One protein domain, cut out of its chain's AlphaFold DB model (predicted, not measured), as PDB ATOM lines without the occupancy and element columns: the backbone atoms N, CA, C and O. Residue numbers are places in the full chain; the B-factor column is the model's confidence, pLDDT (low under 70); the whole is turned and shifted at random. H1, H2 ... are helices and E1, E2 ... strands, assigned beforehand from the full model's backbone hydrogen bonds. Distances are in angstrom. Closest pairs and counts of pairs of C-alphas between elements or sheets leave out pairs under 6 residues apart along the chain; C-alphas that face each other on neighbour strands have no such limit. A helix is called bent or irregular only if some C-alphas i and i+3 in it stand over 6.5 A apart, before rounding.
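This is residues 84 to 167 of the 170 residues of an uncharacterized protein of Catalinimonas alkaloidigena (UniProt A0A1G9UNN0). Two long helices, H1 and H2, run opposite ways and slant past each other, meeting over one short stretch, while a thin two-stranded hairpin, E1 and E2, extends from the other end of the pair. The long axis ends in two parts that stick out: the loop residues 121 to 126 of the hairpin at one end, and residues 157 to 167, mostly the last part of H2, at the other. The printed part has 84 residues, with two named helices and two named strands in the order H1, E1, E2, H2; the two-stranded sheet is antiparallel and the class is mostly helix. The whole is extended, a rod with a radius of gyration of the C-alphas of 18.9 A and spans of 66 by 31 by 17 A.

The sheet is E1, residues 114 to 117, with E2, residues 130 to 133: an antiparallel hairpin at 152 degrees between directions. C-alphas 114 and 133 face each other at 4.9 A. N 115 and O 132 are 3.2 A apart, and N 132 and O 115 are 3.4 A apart, both within hydrogen-bond range. H1, residues 84 to 108, and E2 are apart. E1 and H2, residues 135 to 165, are only just apart, with their closest C-alphas at 8.3 A. H1 touches H2 with residues 89 to 96 alone, and H2 touches H1 with residues 149 to 156 alone. Their closest C-alphas are those of His 89 and Gly 156, 7.0 A apart. They run opposite ways at a steep tilt of 40 degrees. O i to N i+4 pairs are within hydrogen-bond range in 19 of 21 cases in H1 and 22 of 27 in H2.

E1 begins at C-alpha 114 at (-37.444, 40.826, -54.034) and spans 9.2 A; E2 spans 9.6 A. H1 begins at C-alpha 84 at (-30.536, 54.886, -21.594) and is 36.1 A long; it is neither bent nor irregular, but only just: C-alphas 98 and 101 are 6.2 A apart. H2 is 44.3 A long and ends at C-alpha 165 at (-5.842, 60.852, -23.506). It is only just irregular, with C-alphas 136 and 139 at 6.52 A, and it has a kink of 25 degrees near residue 159.

The two C-alphas farthest apart are those of Gly 126 and Gln 167, 66.5 A. The printed part has no cut. The link from E1 to E2, residues 118 to 129, is long; the links from H1 to E1 and from E2 to H2 are tight. The mean pLDDT of the printed part is 73.7; it is under 70 at residues 106, 108, 110 to 116 and 118 to 131.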
ATOM      1  N   ARG A  84     -30.082  54.444 -20.268       71.56
ATOM      2  CA  ARG A  84     -30.536  54.886 -21.594       71.56
ATOM      3  C   ARG A  84     -29.421  54.983 -22.648       71.56
ATOM      4  O   ARG A  84     -29.595  54.508 -23.763       71.56
ATOM      5  N   LYS A  85     -28.272  55.581 -22.310       73.31
ATOM      6  CA  LYS A  85     -27.094  55.664 -23.197       73.31
ATOM      7  C   LYS A  85     -26.490  54.285 -23.441       73.31
ATOM      8  O   LYS A  85     -26.089  54.008 -24.566       73.31
ATOM      9  N   ARG A  86     -26.463  53.425 -22.416       74.44
ATOM     10  CA  ARG A  86     -25.989  52.039 -22.536       74.44
ATOM     11  C   ARG A  86     -26.908  51.214 -23.441       74.44
ATOM     12  O   ARG A  86     -26.414  50.526 -24.323       74.44
ATOM     13  N   LEU A  87     -28.225  51.356 -23.283       76.94
ATOM     14  CA  LEU A  87     -29.218  50.685 -24.119       76.94
ATOM     15  C   LEU A  87     -29.105  51.119 -25.585       76.94
ATOM     16  O   LEU A  87     -29.115  50.269 -26.463       76.94
ATOM     17  N   LEU A  88     -28.913  52.419 -25.834       77.12
ATOM     18  CA  LEU A  88     -28.760  52.962 -27.187       77.12
ATOM     19  C   LEU A  88     -27.475  52.473 -27.878       77.12
ATOM     20  O   LEU A  88     -27.488  52.202 -29.076       77.12
ATOM     21  N   HIS A  89     -26.379  52.314 -27.129       75.25
ATOM     22  CA  HIS A  89     -25.152  51.713 -27.666       75.25
ATOM     23  C   HIS A  89     -25.353  50.234 -28.001       75.25
ATOM     24  O   HIS A  89     -25.000  49.805 -29.095       75.25
ATOM     25  N   ILE A  90     -25.961  49.465 -27.090       80.00
ATOM     26  CA  ILE A  90     -26.218  48.034 -27.304       80.00
ATOM     27  C   ILE A  90     -27.161  47.829 -28.496       80.00
ATOM     28  O   ILE A  90     -26.884  46.985 -29.344       80.00
ATOM     29  N   SER A  91     -28.229  48.624 -28.612       78.25
ATOM     30  CA  SER A  91     -29.156  48.527 -29.742       78.25
ATOM     31  C   SER A  91     -28.490  48.901 -31.064       78.25
ATOM     32  O   SER A  91     -28.725  48.233 -32.065       78.25
ATOM     33  N   GLY A  92     -27.632  49.928 -31.075       77.50
ATOM     34  CA  GLY A  92     -26.882  50.320 -32.270       77.50
ATOM     35  C   GLY A  92     -25.951  49.210 -32.767       77.50
ATOM     36  O   GLY A  92     -25.960  48.882 -33.952       77.50
ATOM     37  N   ILE A  93     -25.213  48.577 -31.851       80.44
ATOM     38  CA  ILE A  93     -24.322  47.449 -32.165       80.44
ATOM     39  C   ILE A  93     -25.124  46.232 -32.649       80.44
ATOM     40  O   ILE A  93     -24.742  45.598 -33.631       80.44
ATOM     41  N   ALA A  94     -26.251  45.922 -32.001       77.56
ATOM     42  CA  ALA A  94     -27.100  44.792 -32.377       77.56
ATOM     43  C   ALA A  94     -27.706  44.958 -33.781       77.56
ATOM     44  O   ALA A  94     -27.703  44.011 -34.565       77.56
ATOM     45  N   ILE A  95     -28.177  46.162 -34.124       79.00
ATOM     46  CA  ILE A  95     -28.708  46.465 -35.461       79.00
ATOM     47  C   ILE A  95     -27.604  46.338 -36.513       79.00
ATOM     48  O   ILE A  95     -27.826  45.722 -37.550       79.00
ATOM     49  N   PHE A  96     -26.403  46.854 -36.242       75.81
ATOM     50  CA  PHE A  96     -25.275  46.739 -37.167       75.81
ATOM     51  C   PHE A  96     -24.889  45.277 -37.438       75.81
ATOM     52  O   PHE A  96     -24.746  44.881 -38.596       75.81
ATOM     53  N   LEU A  97     -24.790  44.462 -36.383       78.19
ATOM     54  CA  LEU A  97     -24.448  43.041 -36.487       78.19
ATOM     55  C   LEU A  97     -25.510  42.204 -37.205       78.19
ATOM     56  O   LEU A  97     -25.165  41.170 -37.763       78.19
ATOM     57  N   LEU A  98     -26.777  42.617 -37.200       77.88
ATOM     58  CA  LEU A  98     -27.840  41.901 -37.909       77.88
ATOM     59  C   LEU A  98     -28.010  42.392 -39.348       77.88
ATOM     60  O   LEU A  98     -28.107  41.586 -40.265       77.88
ATOM     61  N   VAL A  99     -28.023  43.706 -39.568       77.81
ATOM     62  CA  VAL A  99     -28.357  44.285 -40.877       77.81
ATOM     63  C   VAL A  99     -27.202  44.151 -41.866       77.81
ATOM     64  O   VAL A  99     -27.431  43.801 -43.023       77.81
ATOM     65  N   LEU A 100     -25.960  44.391 -41.434       76.75
ATOM     66  CA  LEU A 100     -24.812  44.382 -42.342       76.75
ATOM     67  C   LEU A 100     -24.568  42.994 -42.971       76.75
ATOM     68  O   LEU A 100     -24.447  42.928 -44.197       76.75
ATOM     69  N   PRO A 101     -24.558  41.875 -42.214       74.62
ATOM     70  CA  PRO A 101     -24.337  40.554 -42.798       74.62
ATOM     71  C   PRO A 101     -25.503  40.098 -43.670       74.62
ATOM     72  O   PRO A 101     -25.272  39.474 -44.701       74.62
ATOM     73  N   SER A 102     -26.746  40.440 -43.312       71.19
ATOM     74  CA  SER A 102     -27.916  40.125 -44.138       71.19
ATOM     75  C   SER A 102     -27.856  40.809 -45.501       71.19
ATOM     76  O   SER A 102     -28.148  40.174 -46.510       71.19
ATOM     77  N   VAL A 103     -27.428  42.075 -45.554       74.12
ATOM     78  CA  VAL A 103     -27.257  42.784 -46.831       74.12
ATOM     79  C   VAL A 103     -26.069  42.228 -47.622       74.12
ATOM     80  O   VAL A 103     -26.175  42.059 -48.835       74.12
ATOM     81  N   LEU A 104     -24.964  41.882 -46.955       75.25
ATOM     82  CA  LEU A 104     -23.793  41.286 -47.606       75.25
ATOM     83  C   LEU A 104     -24.113  39.911 -48.221       75.25
ATOM     84  O   LEU A 104     -23.735  39.646 -49.360       75.25
ATOM     85  N   LEU A 105     -24.858  39.067 -47.498       73.38
ATOM     86  CA  LEU A 105     -25.340  37.774 -47.988       73.38
ATOM     87  C   LEU A 105     -26.238  37.947 -49.218       73.38
ATOM     88  O   LEU A 105     -26.030  37.268 -50.224       73.38
ATOM     89  N   LEU A 106     -27.164  38.909 -49.175       69.38
ATOM     90  CA  LEU A 106     -28.020  39.266 -50.309       69.38
ATOM     91  C   LEU A 106     -27.198  39.650 -51.546       69.38
ATOM     92  O   LEU A 106     -27.412  39.094 -52.620       69.38
ATOM     93  N   LEU A 107     -26.221  40.547 -51.386       70.00
ATOM     94  CA  LEU A 107     -25.362  41.008 -52.481       70.00
ATOM     95  C   LEU A 107     -24.476  39.883 -53.042       70.00
ATOM     96  O   LEU A 107     -24.271  39.813 -54.250       70.00
ATOM     97  N   SER A 108     -23.991  38.978 -52.185       68.94
ATOM     98  CA  SER A 108     -23.152  37.840 -52.597       68.94
ATOM     99  C   SER A 108     -23.912  36.755 -53.368       68.94
ATOM    100  O   SER A 108     -23.306  36.009 -54.130       68.94
ATOM    101  N   SER A 109     -25.236  36.679 -53.202       71.75
ATOM    102  CA  SER A 109     -26.067  35.658 -53.850       71.75
ATOM    103  C   SER A 109     -26.294  35.911 -55.347       71.75
ATOM    104  O   SER A 109     -26.817  35.040 -56.040       71.75
ATOM    105  N   GLY A 110     -25.939  37.101 -55.853       65.50
ATOM    106  CA  GLY A 110     -26.199  37.514 -57.238       65.50
ATOM    107  C   GLY A 110     -27.689  37.659 -57.578       65.50
ATOM    108  O   GLY A 110     -28.034  37.950 -58.722       65.50
ATOM    109  N   GLN A 111     -28.576  37.466 -56.599       67.88
ATOM    110  CA  GLN A 111     -30.013  37.615 -56.749       67.88
ATOM    111  C   GLN A 111     -30.412  39.040 -56.374       67.88
ATOM    112  O   GLN A 111     -30.007  39.570 -55.339       67.88
ATOM    113  N   ASN A 112     -31.242  39.664 -57.209       64.12
ATOM    114  CA  ASN A 112     -31.884  40.912 -56.826       64.12
ATOM    115  C   ASN A 112     -32.877  40.607 -55.702       64.12
ATOM    116  O   ASN A 112     -33.779  39.792 -55.911       64.12
ATOM    117  N   PRO A 113     -32.755  41.235 -54.527       64.88
ATOM    118  CA  PRO A 113     -33.691  40.981 -53.453       64.88
ATOM    119  C   PRO A 113     -35.076  41.486 -53.839       64.88
ATOM    120  O   PRO A 113     -35.277  42.664 -54.155       64.88
ATOM    121  N   VAL A 114     -36.026  40.561 -53.818       62.75
ATOM    122  CA  VAL A 114     -37.444  40.826 -54.034       62.75
ATOM    123  C   VAL A 114     -38.134  40.660 -52.693       62.75
ATOM    124  O   VAL A 114     -38.046  39.601 -52.070       62.75
ATOM    125  N   LEU A 115     -38.811  41.710 -52.234       69.06
ATOM    126  CA  LEU A 115     -39.692  41.584 -51.081       69.06
ATOM    127  C   LEU A 115     -41.000  40.955 -51.573       69.06
ATOM    128  O   LEU A 115     -41.693  41.556 -52.398       69.06
ATOM    129  N   ILE A 116     -41.319  39.752 -51.098       64.94
ATOM    130  CA  ILE A 116     -42.621  39.123 -51.335       64.94
ATOM    131  C   ILE A 116     -43.509  39.512 -50.159       64.94
ATOM    132  O   ILE A 116     -43.340  39.020 -49.045       64.94
ATOM    133  N   LEU A 117     -44.423  40.444 -50.404       70.88
ATOM    134  CA  LEU A 117     -45.450  40.799 -49.436       70.88
ATOM    135  C   LEU A 117     -46.590  39.803 -49.604       70.88
ATOM    136  O   LEU A 117     -47.306  39.846 -50.606       70.88
ATOM    137  N   ASP A 118     -46.735  38.895 -48.643       62.88
ATOM    138  CA  ASP A 118     -47.924  38.060 -48.582       62.88
ATOM    139  C   ASP A 118     -49.115  38.936 -48.166       62.88
ATOM    140  O   ASP A 118     -49.140  39.527 -47.084       62.88
ATOM    141  N   GLY A 119     -50.066  39.077 -49.087       62.25
ATOM    142  CA  GLY A 119     -51.290  39.848 -48.908       62.25
ATOM    143  C   GLY A 119     -52.370  39.093 -48.139       62.25
ATOM    144  O   GLY A 119     -53.456  39.637 -47.973       62.25
ATOM    145  N   SER A 120     -52.095  37.875 -47.655       66.19
ATOM    146  CA  SER A 120     -53.060  37.007 -46.963       66.19
ATOM    147  C   SER A 120     -53.763  37.654 -45.759       66.19
ATOM    148  O   SER A 120     -54.868  37.254 -45.398       66.19
ATOM    149  N   TRP A 121     -53.171  38.692 -45.160       66.56
ATOM    150  CA  TRP A 121     -53.762  39.455 -44.056       66.56
ATOM    151  C   TRP A 121     -54.649  40.641 -44.498       66.56
ATOM    152  O   TRP A 121     -55.294  41.259 -43.650       66.56
ATOM    153  N   LEU A 122     -54.717  40.970 -45.796       65.12
ATOM    154  CA  LEU A 122     -55.516  42.069 -46.353       65.12
ATOM    155  C   LEU A 122     -56.782  41.522 -47.047       65.12
ATOM    156  O   LEU A 122     -56.701  41.031 -48.172       65.12
ATOM    157  N   PRO A 123     -57.980  41.675 -46.452       59.88
ATOM    158  CA  PRO A 123     -59.204  41.002 -46.913       59.88
ATOM    159  C   PRO A 123     -59.769  41.499 -48.260       59.88
ATOM    160  O   PRO A 123     -60.827  41.041 -48.680       59.88
ATOM    161  N   ALA A 124     -59.099  42.433 -48.946       61.53
ATOM    162  CA  ALA A 124     -59.587  43.071 -50.174       61.53
ATOM    163  C   ALA A 124     -58.625  42.969 -51.376       61.53
ATOM    164  O   ALA A 124     -58.946  43.460 -52.458       61.53
ATOM    165  N   VAL A 125     -57.458  42.340 -51.216       58.53
ATOM    166  CA  VAL A 125     -56.486  42.155 -52.300       58.53
ATOM    167  C   VAL A 125     -56.355  40.652 -52.527       58.53
ATOM    168  O   VAL A 125     -55.573  39.996 -51.856       58.53
ATOM    169  N   GLY A 126     -57.178  40.085 -53.417       58.12
ATOM    170  CA  GLY A 126     -57.082  38.656 -53.761       58.12
ATOM    171  C   GLY A 126     -55.669  38.271 -54.218       58.12
ATOM    172  O   GLY A 126     -54.963  39.166 -54.674       58.12
ATOM    173  N   ASP A 127     -55.310  36.977 -54.100       58.25
ATOM    174  CA  ASP A 127     -54.012  36.276 -54.313       58.25
ATOM    175  C   ASP A 127     -53.034  36.865 -55.356       58.25
ATOM    176  O   ASP A 127     -52.585  36.218 -56.304       58.25
ATOM    177  N   ARG A 128     -52.660  38.129 -55.201       56.72
ATOM    178  CA  ARG A 128     -51.702  38.831 -56.044       56.72
ATOM    179  C   ARG A 128     -50.460  39.039 -55.212       56.72
ATOM    180  O   ARG A 128     -50.369  39.979 -54.427       56.72
ATOM    181  N   GLN A 129     -49.494  38.154 -55.414       60.88
ATOM    182  CA  GLN A 129     -48.145  38.346 -54.906       60.88
ATOM    183  C   GLN A 129     -47.522  39.549 -55.621       60.88
ATOM    184  O   GLN A 129     -47.208  39.493 -56.811       60.88
ATOM    185  N   ALA A 130     -47.364  40.653 -54.897       63.53
ATOM    186  CA  ALA A 130     -46.624  41.804 -55.387       63.53
ATOM    187  C   ALA A 130     -45.129  41.552 -55.173       63.53
ATOM    188  O   ALA A 130     -44.662  41.430 -54.041       63.53
ATOM    189  N   GLN A 131     -44.381  41.471 -56.272       69.88
ATOM    190  CA  GLN A 131     -42.925  41.417 -56.243       69.88
ATOM    191  C   GLN A 131     -42.385  42.841 -56.358       69.88
ATOM    192  O   GLN A 131     -42.499  43.473 -57.408       69.88
ATOM    193  N   VAL A 132     -41.805  43.361 -55.274       70.56
ATOM    194  CA  VAL A 132     -41.149  44.675 -55.288       70.56
ATOM    195  C   VAL A 132     -39.643  44.469 -55.393       70.56
ATOM    196  O   VAL A 132     -39.017  43.925 -54.481       70.56
ATOM    197  N   ALA A 133     -39.057  44.913 -56.507       75.25
ATOM    198  CA  ALA A 133     -37.611  44.920 -56.687       75.25
ATOM    199  C   ALA A 133     -36.983  45.978 -55.769       75.25
ATOM    200  O   ALA A 133     -37.214  47.178 -55.933       75.25
ATOM    201  N   LEU A 134     -36.173  45.544 -54.801       71.69
ATOM    202  CA  LEU A 134     -35.548  46.446 -53.827       71.69
ATOM    203  C   LEU A 134     -34.282  47.132 -54.357       71.69
ATOM    204  O   LEU A 134     -33.800  48.069 -53.728       71.69
ATOM    205  N   GLY A 135     -33.765  46.701 -55.512       73.94
ATOM    206  CA  GLY A 135     -32.528  47.194 -56.133       73.94
ATOM    207  C   GLY A 135     -32.289  48.712 -56.033       73.94
ATOM    208  O   GLY A 135     -31.273  49.106 -55.458       73.94
ATOM    209  N   PRO A 136     -33.207  49.579 -56.507       78.94
ATOM    210  CA  PRO A 136     -33.006  51.032 -56.464       78.94
ATOM    211  C   PRO A 136     -33.017  51.624 -55.043       78.94
ATOM    212  O   PRO A 136     -32.490  52.713 -54.827       78.94
ATOM    213  N   TYR A 137     -33.577  50.916 -54.061       75.88
ATOM    214  CA  TYR A 137     -33.663  51.367 -52.668       75.88
ATOM    215  C   TYR A 137     -32.500  50.873 -51.800       75.88
ATOM    216  O   TYR A 137     -32.265  51.421 -50.723       75.88
ATOM    217  N   LEU A 138     -31.733  49.877 -52.258       73.88
ATOM    218  CA  LEU A 138     -30.596  49.345 -51.501       73.88
ATOM    219  C   LEU A 138     -29.473  50.368 -51.332       73.88
ATOM    220  O   LEU A 138     -28.917  50.476 -50.243       73.88
ATOM    221  N   GLN A 139     -29.144  51.126 -52.383       76.44
ATOM    222  CA  GLN A 139     -28.074  52.129 -52.336       76.44
ATOM    223  C   GLN A 139     -28.310  53.213 -51.269       76.44
ATOM    224  O   GLN A 139     -27.441  53.381 -50.409       76.44
ATOM    225  N   PRO A 140     -29.456  53.926 -51.247       77.75
ATOM    226  CA  PRO A 140     -29.703  54.922 -50.207       77.75
ATOM    227  C   PRO A 140     -29.803  54.288 -48.813       77.75
ATOM    228  O   PRO A 140     -29.325  54.875 -47.844       77.75
ATOM    229  N   LEU A 141     -30.352  53.076 -48.694       76.75
ATOM    230  CA  LEU A 141     -30.443  52.368 -47.414       76.75
ATOM    231  C   LEU A 141     -29.060  51.999 -46.854       76.75
ATOM    232  O   LEU A 141     -28.799  52.196 -45.667       76.75
ATOM    233  N   LEU A 142     -28.150  51.517 -47.703       77.94
ATOM    234  CA  LEU A 142     -26.755  51.261 -47.341       77.94
ATOM    235  C   LEU A 142     -26.027  52.542 -46.944       77.94
ATOM    236  O   LEU A 142     -25.306  52.546 -45.948       77.94
ATOM    237  N   PHE A 143     -26.249  53.631 -47.681       81.44
ATOM    238  CA  PHE A 143     -25.667  54.930 -47.360       81.44
ATOM    239  C   PHE A 143     -26.106  55.420 -45.972       81.44
ATOM    240  O   PHE A 143     -25.264  55.784 -45.152       81.44
ATOM    241  N   VAL A 144     -27.409  55.359 -45.674       79.75
ATOM    242  CA  VAL A 144     -27.953  55.750 -44.364       79.75
ATOM    243  C   VAL A 144     -27.403  54.862 -43.249       79.75
ATOM    244  O   VAL A 144     -26.971  55.381 -42.221       79.75
ATOM    245  N   ASN A 145     -27.355  53.542 -43.449       75.81
ATOM    246  CA  ASN A 145     -26.790  52.622 -42.459       75.81
ATOM    247  C   ASN A 145     -25.292  52.864 -42.229       75.81
ATOM    248  O   ASN A 145     -24.838  52.841 -41.084       75.81
ATOM    249  N   GLY A 146     -24.527  53.146 -43.286       80.06
ATOM    250  CA  GLY A 146     -23.114  53.513 -43.185       80.06
ATOM    251  C   GLY A 146     -22.912  54.807 -42.397       80.06
ATOM    252  O   GLY A 146     -22.109  54.843 -41.464       80.06
ATOM    253  N   LEU A 147     -23.701  55.842 -42.697       83.19
ATOM    254  CA  LEU A 147     -23.663  57.117 -41.978       83.19
ATOM    255  C   LEU A 147     -24.025  56.946 -40.496       83.19
ATOM    256  O   LEU A 147     -23.343  57.480 -39.621       83.19
ATOM    257  N   LEU A 148     -25.071  56.172 -40.202       76.88
ATOM    258  CA  LEU A 148     -25.498  55.893 -38.834       76.88
ATOM    259  C   LEU A 148     -24.419  55.122 -38.061       76.88
ATOM    260  O   LEU A 148     -24.147  55.435 -36.904       76.88
ATOM    261  N   THR A 149     -23.764  54.163 -38.720       78.38
ATOM    262  CA  THR A 149     -22.634  53.412 -38.155       78.38
ATOM    263  C   THR A 149     -21.481  54.347 -37.809       78.38
ATOM    264  O   THR A 149     -20.964  54.284 -36.696       78.38
ATOM    265  N   LEU A 150     -21.112  55.254 -38.718       83.12
ATOM    266  CA  LEU A 150     -20.044  56.226 -38.489       83.12
ATOM    267  C   LEU A 150     -20.367  57.149 -37.303       83.12
ATOM    268  O   LEU A 150     -19.522  57.351 -36.436       83.12
ATOM    269  N   LEU A 151     -21.603  57.651 -37.217       84.12
ATOM    270  CA  LEU A 151     -22.042  58.508 -36.110       84.12
ATOM    271  C   LEU A 151     -22.059  57.772 -34.764       84.12
ATOM    272  O   LEU A 151     -21.685  58.343 -33.737       84.12
ATOM    273  N   LEU A 152     -22.490  56.509 -34.751       78.75
ATOM    274  CA  LEU A 152     -22.460  55.679 -33.547       78.75
ATOM    275  C   LEU A 152     -21.026  55.352 -33.126       78.75
ATOM    276  O   LEU A 152     -20.726  55.389 -31.934       78.75
ATOM    277  N   PHE A 153     -20.140  55.075 -34.083       80.38
ATOM    278  CA  PHE A 153     -18.731  54.802 -33.822       80.38
ATOM    279  C   PHE A 153     -18.002  56.037 -33.287       80.38
ATOM    280  O   PHE A 153     -17.315  55.952 -32.270       80.38
ATOM    281  N   ASP A 154     -18.207  57.203 -33.903       83.19
ATOM    282  CA  ASP A 154     -17.629  58.461 -33.431       83.19
ATOM    283  C   ASP A 154     -18.058  58.761 -31.989       83.19
ATOM    284  O   ASP A 154     -17.242  58.960 -31.084       83.19
ATOM    285  N   ARG A 155     -19.364  58.688 -31.734       80.69
ATOM    286  CA  ARG A 155     -19.908  59.026 -30.422       80.69
ATOM    287  C   ARG A 155     -19.602  57.975 -29.352       80.69
ATOM    288  O   ARG A 155     -19.454  58.334 -28.184       80.69
ATOM    289  N   GLY A 156     -19.557  56.699 -29.726       76.06
ATOM    290  CA  GLY A 156     -19.422  55.584 -28.790       76.06
ATOM    291  C   GLY A 156     -17.996  55.111 -28.551       76.06
ATOM    292  O   GLY A 156     -17.699  54.646 -27.454       76.06
ATOM    293  N   VAL A 157     -17.113  55.251 -29.539       78.94
ATOM    294  CA  VAL A 157     -15.729  54.762 -29.475       78.94
ATOM    295  C   VAL A 157     -14.740  55.919 -29.489       78.94
ATOM    296  O   VAL A 157     -13.911  56.013 -28.583       78.94
ATOM    297  N   LEU A 158     -14.844  56.832 -30.462       79.56
ATOM    298  CA  LEU A 158     -13.850  57.899 -30.620       79.56
ATOM    299  C   LEU A 158     -13.913  58.906 -29.469       79.56
ATOM    300  O   LEU A 158     -12.893  59.178 -28.836       79.56
ATOM    301  N   GLN A 159     -15.099  59.418 -29.129       82.69
ATOM    302  CA  GLN A 159     -15.225  60.420 -28.066       82.69
ATOM    303  C   GLN A 159     -14.691  59.948 -26.699       82.69
ATOM    304  O   GLN A 159     -13.953  60.712 -26.070       82.69
ATOM    305  N   PRO A 160     -15.017  58.740 -26.193       76.69
ATOM    306  CA  PRO A 160     -14.434  58.251 -24.943       76.69
ATOM    307  C   PRO A 160     -12.916  58.075 -25.017       76.69
ATOM    308  O   PRO A 160     -12.219  58.447 -24.075       76.69
ATOM    309  N   TRP A 161     -12.407  57.560 -26.137       79.44
ATOM    310  CA  TRP A 161     -10.978  57.328 -26.326       79.44
ATOM    311  C   TRP A 161     -10.166  58.628 -26.310       79.44
ATOM    312  O   TRP A 161      -9.148  58.714 -25.623       79.44
ATOM    313  N   PHE A 162     -10.649  59.684 -26.974       85.62
ATOM    314  CA  PHE A 162     -10.002  60.999 -26.922       85.62
ATOM    315  C   PHE A 162     -10.063  61.628 -25.527       85.62
ATOM    316  O   PHE A 162      -9.097  62.248 -25.094       85.62
ATOM    317  N   ARG A 163     -11.156  61.430 -24.777       82.19
ATOM    318  CA  ARG A 163     -11.257  61.944 -23.399       82.19
ATOM    319  C   ARG A 163     -10.242  61.310 -22.450       82.19
ATOM    320  O   ARG A 163      -9.741  62.013 -21.581       82.19
ATOM    321  N   GLN A 164      -9.930  60.024 -22.615       80.19
ATOM    322  CA  GLN A 164      -8.942  59.335 -21.774       80.19
ATOM    323  C   GLN A 164      -7.523  59.876 -21.979       80.19
ATOM    324  O   GLN A 164      -6.761  59.958 -21.025       80.19
ATOM    325  N   ARG A 165      -7.179  60.315 -23.195       80.62
ATOM    326  CA  ARG A 165      -5.842  60.852 -23.506       80.62
ATOM    327  C   ARG A 165      -5.555  62.228 -22.905       80.62
ATOM    328  O   ARG A 165      -4.398  62.618 -22.838       80.62
ATOM    329  N   HIS A 166      -6.587  62.959 -22.492       79.75
ATOM    330  CA  HIS A 166      -6.442  64.283 -21.884       79.75
ATOM    331  C   HIS A 166      -6.478  64.259 -20.352       79.75
ATOM    332  O   HIS A 166      -6.419  65.322 -19.736       79.75
ATOM    333  N   GLN A 167      -6.584  63.084 -19.724       73.69
ATOM    334  CA  GLN A 167      -6.398  62.975 -18.281       73.69
ATOM    335  C   GLN A 167      -4.898  62.818 -17.993       73.69
ATOM    336  O   GLN A 167      -4.298  61.869 -18.502       73.69
TER     337      GLN A 167